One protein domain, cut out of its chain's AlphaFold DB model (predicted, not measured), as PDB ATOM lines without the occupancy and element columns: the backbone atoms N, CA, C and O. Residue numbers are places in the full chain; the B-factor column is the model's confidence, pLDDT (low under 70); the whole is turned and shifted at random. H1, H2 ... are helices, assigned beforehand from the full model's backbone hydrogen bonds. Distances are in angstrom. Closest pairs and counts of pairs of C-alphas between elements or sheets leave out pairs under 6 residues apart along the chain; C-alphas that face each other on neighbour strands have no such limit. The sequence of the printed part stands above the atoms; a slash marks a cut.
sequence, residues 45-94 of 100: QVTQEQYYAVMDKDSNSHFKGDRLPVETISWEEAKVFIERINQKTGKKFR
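Overview. This is residues 45 to 94 of the 100 residues of the protein "Sulfatase-modifying factor enzyme 1" of Thermoflexibacter ruber (UniProt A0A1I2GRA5). Two helices make a corner, short H1 packing by its end on the later half of longer H2, and a wide loop of residues 56 to 74 swings out on the side of H1 away from H2 before it leads back into H2. The printed part has 50 residues, with H1 then H2 and no named strand; the class is all helix, though named elements hold 23 of the 50. It is compact, with a radius of gyration of the C-alphas of 10.4 A, and elongated, spanning 30 by 19 by 18 A.

Along the chain. H1 is residues 48 to 55, 10.3 A long, from C-alpha 48 at (-35.301, -0.021, -18.850). H2 is residues 75 to 89, 21.1 A long, ending at C-alpha 89 at (-52.497, 5.217, -20.877).

Arrangement. H1 and H2 touch, their closest C-alphas being those of Val 54 and Ile 85, 5.8 A apart. Their lines stand about perpendicular, at 73 degrees. In H1 and H2 every O i to N i+4 pair is within hydrogen-bond range.

Size, cuts and confidence. The two C-alphas farthest apart, of His 62 and Gly 90, are 31.1 A apart. The link from H1 to H2 is long, 19 residues. The printed part has no cut, and no printed residue is under 70 in pLDDT.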
ATOM      1  N   GLN A  45     -40.751  -8.537 -16.274       98.00
ATOM      2  CA  GLN A  45     -40.463  -7.309 -15.544       98.00
ATOM      3  C   GLN A  45     -40.493  -6.098 -16.486       98.00
ATOM      4  O   GLN A  45     -40.254  -6.220 -17.691       98.00
ATOM      5  N   VAL A  46     -40.773  -4.921 -15.922       97.94
ATOM      6  CA  VAL A  46     -40.681  -3.649 -16.649       97.94
ATOM      7  C   VAL A  46     -39.245  -3.470 -17.137       97.94
ATOM      8  O   VAL A  46     -38.305  -3.623 -16.357       97.94
ATOM      9  N   THR A  47     -39.070  -3.173 -18.421       98.25
ATOM     10  CA  THR A  47     -37.735  -2.980 -18.999       98.25
ATOM     11  C   THR A  47     -37.220  -1.558 -18.782       98.25
ATOM     12  O   THR A  47     -37.991  -0.645 -18.483       98.25
ATOM     13  N   GLN A  48     -35.916  -1.349 -18.962       98.06
ATOM     14  CA  GLN A  48     -35.301  -0.021 -18.850       98.06
ATOM     15  C   GLN A  48     -35.891   0.977 -19.856       98.06
ATOM     16  O   GLN A  48     -36.217   2.099 -19.470       98.06
ATOM     17  N   GLU A  49     -36.130   0.552 -21.101       97.75
ATOM     18  CA  GLU A  49     -36.799   1.368 -22.127       97.75
ATOM     19  C   GLU A  49     -38.227   1.759 -21.712       97.75
ATOM     20  O   GLU A  49     -38.625   2.919 -21.819       97.75
ATOM     21  N   GLN A  50     -39.004   0.806 -21.183       97.88
ATOM     22  CA  GLN A  50     -40.367   1.068 -20.710       97.88
ATOM     23  C   GLN A  50     -40.381   2.028 -19.521       97.88
ATOM     24  O   GLN A  50     -41.237   2.912 -19.451       97.88
ATOM     25  N   TYR A  51     -39.437   1.861 -18.592       98.12
ATOM     26  CA  TYR A  51     -39.271   2.764 -17.461       98.12
ATOM     27  C   TYR A  51     -38.976   4.185 -17.939       98.12
ATOM     28  O   TYR A  51     -39.682   5.113 -17.539       98.12
ATOM     29  N   TYR A  52     -38.012   4.348 -18.850       97.56
ATOM     30  CA  TYR A  52     -37.659   5.645 -19.420       97.56
ATOM     31  C   TYR A  52     -38.854   6.311 -20.114       97.56
ATOM     32  O   TYR A  52     -39.161   7.460 -19.816       97.56
ATOM     33  N   ALA A  53     -39.601   5.587 -20.953       97.62
ATOM     34  CA  ALA A  53     -40.758   6.136 -21.672       97.62
ATOM     35  C   ALA A  53     -41.884   6.660 -20.747       97.62
ATOM     36  O   ALA A  53     -42.664   7.549 -21.111       97.62
ATOM     37  N   VAL A  54     -42.003   6.104 -19.539       97.75
ATOM     38  CA  VAL A  54     -43.010   6.521 -18.549       97.75
ATOM     39  C   VAL A  54     -42.477   7.611 -17.621       97.75
ATOM     40  O   VAL A  54     -43.210   8.547 -17.291       97.75
ATOM     41  N   MET A  55     -41.228   7.482 -17.180       96.69
ATOM     42  CA  MET A  55     -40.626   8.336 -16.154       96.69
ATOM     43  C   MET A  55     -39.891   9.543 -16.730       96.69
ATOM     44  O   MET A  55     -39.595  10.470 -15.973       96.69
ATOM     45  N   ASP A  56     -39.623   9.539 -18.038       93.81
ATOM     46  CA  ASP A  56     -38.830  10.539 -18.756       93.81
ATOM     47  C   ASP A  56     -37.464  10.767 -18.064       93.81
ATOM     48  O   ASP A  56     -36.949  11.880 -17.968       93.81
ATOM     49  N   LYS A  57     -36.915   9.681 -17.496       90.44
ATOM     50  CA  LYS A  57     -35.701   9.634 -16.674       90.44
ATOM     51  C   LYS A  57     -35.095   8.234 -16.748       90.44
ATOM     52  O   LYS A  57     -35.811   7.241 -16.602       90.44
ATOM     53  N   ASP A  58     -33.777   8.165 -16.887       87.06
ATOM     54  CA  ASP A  58     -33.049   6.905 -16.766       87.06
ATOM     55  C   ASP A  58     -33.106   6.330 -15.349       87.06
ATOM     56  O   ASP A  58     -33.141   7.039 -14.336       87.06
ATOM     57  N   SER A  59     -33.083   5.003 -15.286       87.06
ATOM     58  CA  SER A  59     -32.886   4.283 -14.033       87.06
ATOM     59  C   SER A  59     -31.401   4.195 -13.673       87.06
ATOM     60  O   SER A  59     -30.523   4.141 -14.542       87.06
ATOM     61  N   ASN A  60     -31.120   4.059 -12.379       91.56
ATOM     62  CA  ASN A  60     -29.780   3.758 -11.874       91.56
ATOM     63  C   ASN A  60     -29.424   2.266 -11.998       91.56
ATOM     64  O   ASN A  60     -28.562   1.795 -11.265       91.56
ATOM     65  N   SER A  61     -30.059   1.536 -12.929       94.69
ATOM     66  CA  SER A  61     -29.791   0.111 -13.134       94.69
ATOM     67  C   SER A  61     -28.298  -0.127 -13.344       94.69
ATOM     68  O   SER A  61     -27.674   0.592 -14.130       94.69
ATOM     69  N   HIS A  62     -27.724  -1.111 -12.657       96.44
ATOM     70  CA  HIS A  62     -26.314  -1.457 -12.786       96.44
ATOM     71  C   HIS A  62     -26.047  -2.109 -14.148       96.44
ATOM     72  O   HIS A  62     -25.132  -1.703 -14.867       96.44
ATOM     73  N   PHE A  63     -26.885  -3.064 -14.553       96.56
ATOM     74  CA  PHE A  63     -26.845  -3.605 -15.912       96.56
ATOM     75  C   PHE A  63     -27.548  -2.659 -16.882       96.56
ATOM     76  O   PHE A  63     -28.628  -2.162 -16.578       96.56
ATOM     77  N   LYS A  64     -26.962  -2.405 -18.057       96.38
ATOM     78  CA  LYS A  64     -27.518  -1.478 -19.056       96.38
ATOM     79  C   LYS A  64     -28.000  -2.210 -20.300       96.38
ATOM     80  O   LYS A  64     -27.256  -2.992 -20.889       96.38
ATOM     81  N   GLY A  65     -29.235  -1.925 -20.704       96.62
ATOM     82  CA  GLY A  65     -29.806  -2.400 -21.959       96.62
ATOM     83  C   GLY A  65     -31.323  -2.246 -22.004       96.62
ATOM     84  O   GLY A  65     -32.015  -2.611 -21.059       96.62
ATOM     85  N   ASP A  66     -31.844  -1.774 -23.134       96.81
ATOM     86  CA  ASP A  66     -33.258  -1.405 -23.322       96.81
ATOM     87  C   ASP A  66     -34.250  -2.510 -22.943       96.81
ATOM     88  O   ASP A  66     -35.307  -2.253 -22.361       96.81
ATOM     89  N   ARG A  67     -33.884  -3.760 -23.250       97.50
ATOM     90  CA  ARG A  67     -34.692  -4.965 -23.003       97.50
ATOM     91  C   ARG A  67     -34.352  -5.685 -21.700       97.50
ATOM     92  O   ARG A  67     -34.930  -6.737 -21.434       97.50
ATOM     93  N   LEU A  68     -33.420  -5.160 -20.910       98.06
ATOM     94  CA  LEU A  68     -33.155  -5.676 -19.573       98.06
ATOM     95  C   LEU A  68     -34.197  -5.126 -18.591       98.06
ATOM     96  O   LEU A  68     -34.699  -4.015 -18.798       98.06
ATOM     97  N   PRO A  69     -34.528  -5.873 -17.522       98.25
ATOM     98  CA  PRO A  69     -35.327  -5.345 -16.429       98.25
ATOM     99  C   PRO A  69     -34.726  -4.058 -15.866       98.25
ATOM    100  O   PRO A  69     -33.503  -3.918 -15.762       98.25
ATOM    101  N   VAL A  70     -35.596  -3.127 -15.487       98.06
ATOM    102  CA  VAL A  70     -35.191  -2.024 -14.623       98.06
ATOM    103  C   VAL A  70     -34.883  -2.572 -13.229       98.06
ATOM    104  O   VAL A  70     -35.658  -3.350 -12.672       98.06
ATOM    105  N   GLU A  71     -33.752  -2.173 -12.663       96.50
ATOM    106  CA  GLU A  71     -33.350  -2.509 -11.298       96.50
ATOM    107  C   GLU A  71     -32.849  -1.260 -10.555       96.50
ATOM    108  O   GLU A  71     -32.784  -0.163 -11.116       96.50
ATOM    109  N   THR A  72     -32.527  -1.420  -9.267       95.44
ATOM    110  CA  THR A  72     -32.029  -0.327  -8.409       95.44
ATOM    111  C   THR A  72     -33.016   0.848  -8.297       95.44
ATOM    112  O   THR A  72     -32.614   2.008  -8.232       95.44
ATOM    113  N   ILE A  73     -34.318   0.545  -8.270       96.25
ATOM    114  CA  ILE A  73     -35.384   1.523  -8.011       96.25
ATOM    115  C   ILE A  73     -35.990   1.299  -6.629       96.25
ATOM    116  O   ILE A  73     -36.066   0.163  -6.152       96.25
ATOM    117  N   SER A  74     -36.442   2.374  -5.989       96.38
ATOM    118  CA  SER A  74     -37.169   2.266  -4.724       96.38
ATOM    119  C   SER A  74     -38.624   1.832  -4.934       96.38
ATOM    120  O   SER A  74     -39.186   1.910  -6.033       96.38
ATOM    121  N   TRP A  75     -39.276   1.396  -3.855       97.06
ATOM    122  CA  TRP A  75     -40.706   1.085  -3.886       97.06
ATOM    123  C   TRP A  75     -41.560   2.326  -4.203       97.06
ATOM    124  O   TRP A  75     -42.570   2.247  -4.904       97.06
ATOM    125  N   GLU A  76     -41.138   3.501  -3.741       97.69
ATOM    126  CA  GLU A  76     -41.753   4.788  -4.059       97.69
ATOM    127  C   GLU A  76     -41.627   5.115  -5.546       97.69
ATOM    128  O   GLU A  76     -42.621   5.508  -6.155       97.69
ATOM    129  N   GLU A  77     -40.456   4.895  -6.149       97.19
ATOM    130  CA  GLU A  77     -40.270   5.063  -7.595       97.19
ATOM    131  C   GLU A  77     -41.188   4.124  -8.389       97.19
ATOM    132  O   GLU A  77     -41.821   4.559  -9.352       97.19
ATOM    133  N   ALA A  78     -41.357   2.873  -7.945       97.69
ATOM    134  CA  ALA A  78     -42.296   1.938  -8.561       97.69
ATOM    135  C   ALA A  78     -43.755   2.431  -8.478       97.69
ATOM    136  O   ALA A  78     -44.500   2.329  -9.454       97.69
ATOM    137  N   LYS A  79     -44.176   3.026  -7.353       98.06
ATOM    138  CA  LYS A  79     -45.513   3.639  -7.238       98.06
ATOM    139  C   LYS A  79     -45.692   4.835  -8.170       98.06
ATOM    140  O   LYS A  79     -46.731   4.934  -8.817       98.06
ATOM    141  N   VAL A  80     -44.693   5.716  -8.263       98.06
ATOM    142  CA  VAL A  80     -44.734   6.866  -9.183       98.06
ATOM    143  C   VAL A  80     -44.801   6.387 -10.633       98.06
ATOM    144  O   VAL A  80     -45.574   6.933 -11.419       98.06
ATOM    145  N   PHE A  81     -44.064   5.332 -10.987       98.06
ATOM    146  CA  PHE A  81     -44.165   4.701 -12.303       98.06
ATOM    147  C   PHE A  81     -45.596   4.231 -12.595       98.06
ATOM    148  O   PHE A  81     -46.134   4.549 -13.657       98.06
ATOM    149  N   ILE A  82     -46.239   3.537 -11.648       98.31
ATOM    150  CA  ILE A  82     -47.636   3.094 -11.776       98.31
ATOM    151  C   ILE A  82     -48.595   4.280 -11.952       98.31
ATOM    152  O   ILE A  82     -49.486   4.240 -12.801       98.31
ATOM    153  N   GLU A  83     -48.420   5.348 -11.179       98.25
ATOM    154  CA  GLU A  83     -49.243   6.549 -11.307       98.25
ATOM    155  C   GLU A  83     -49.099   7.177 -12.702       98.25
ATOM    156  O   GLU A  83     -50.096   7.427 -13.384       98.25
ATOM    157  N   ARG A  84     -47.861   7.354 -13.173       98.25
ATOM    158  CA  ARG A  84     -47.579   7.962 -14.477       98.25
ATOM    159  C   ARG A  84     -48.046   7.104 -15.644       98.25
ATOM    160  O   ARG A  84     -48.638   7.638 -16.579       98.25
ATOM    161  N   ILE A  85     -47.831   5.786 -15.619       97.62
ATOM    162  CA  ILE A  85     -48.306   4.916 -16.706       97.62
ATOM    163  C   ILE A  85     -49.839   4.899 -16.765       97.62
ATOM    164  O   ILE A  85     -50.406   4.874 -17.859       97.62
ATOM    165  N   ASN A  86     -50.525   4.995 -15.621       98.12
ATOM    166  CA  ASN A  86     -51.981   5.144 -15.580       98.12
ATOM    167  C   ASN A  86     -52.431   6.466 -16.201       98.12
ATOM    168  O   ASN A  86     -53.323   6.459 -17.047       98.12
ATOM    169  N   GLN A  87     -51.778   7.579 -15.855       97.69
ATOM    170  CA  GLN A  87     -52.057   8.889 -16.453       97.69
ATOM    171  C   GLN A  87     -51.826   8.891 -17.972       97.69
ATOM    172  O   GLN A  87     -52.677   9.368 -18.716       97.69
ATOM    173  N   LYS A  88     -50.712   8.314 -18.448       96.62
ATOM    174  CA  LYS A  88     -50.368   8.277 -19.881       96.62
ATOM    175  C   LYS A  88     -51.288   7.361 -20.697       96.62
ATOM    176  O   LYS A  88     -51.560   7.647 -21.857       96.62
ATOM    177  N   THR A  89     -51.746   6.245 -20.126       96.44
ATOM    178  CA  THR A  89     -52.497   5.217 -20.877       96.44
ATOM    179  C   THR A  89     -54.007   5.233 -20.640       96.44
ATOM    180  O   THR A  89     -54.735   4.569 -21.376       96.44
ATOM    181  N   GLY A  90     -54.485   5.910 -19.591       96.94
ATOM    182  CA  GLY A  90     -55.876   5.837 -19.132       96.94
ATOM    183  C   GLY A  90     -56.279   4.468 -18.565       96.94
ATOM    184  O   GLY A  90     -57.459   4.231 -18.300       96.94
ATOM    185  N   LYS A  91     -55.326   3.542 -18.394       95.94
ATOM    186  CA  LYS A  91     -55.562   2.209 -17.822       95.94
ATOM    187  C   LYS A  91     -55.359   2.223 -16.305       95.94
ATOM    188  O   LYS A  91     -54.932   3.214 -15.724       95.94
ATOM    189  N   LYS A  92     -55.692   1.099 -15.662       96.31
ATOM    190  CA  LYS A  92     -55.568   0.887 -14.212       96.31
ATOM    191  C   LYS A  92     -54.537  -0.200 -13.903       96.31
ATOM    192  O   LYS A  92     -54.889  -1.336 -13.600       96.31
ATOM    193  N   PHE A  93     -53.265   0.149 -14.013       97.94
ATOM    194  CA  PHE A  93     -52.144  -0.624 -13.496       97.94
ATOM    195  C   PHE A  93     -51.994  -0.420 -11.984       97.94
ATOM    196  O   PHE A  93     -52.355   0.627 -11.441       97.94
ATOM    197  N   ARG A  94     -51.438  -1.429 -11.316       98.06
ATOM    198  CA  ARG A  94     -51.032  -1.403  -9.909       98.06
ATOM    199  C   ARG A  94     -49.896  -2.397  -9.681       98.06
ATOM    200  O   ARG A  94     -49.647  -3.243 -10.537       98.06
TER     201      ARG A  94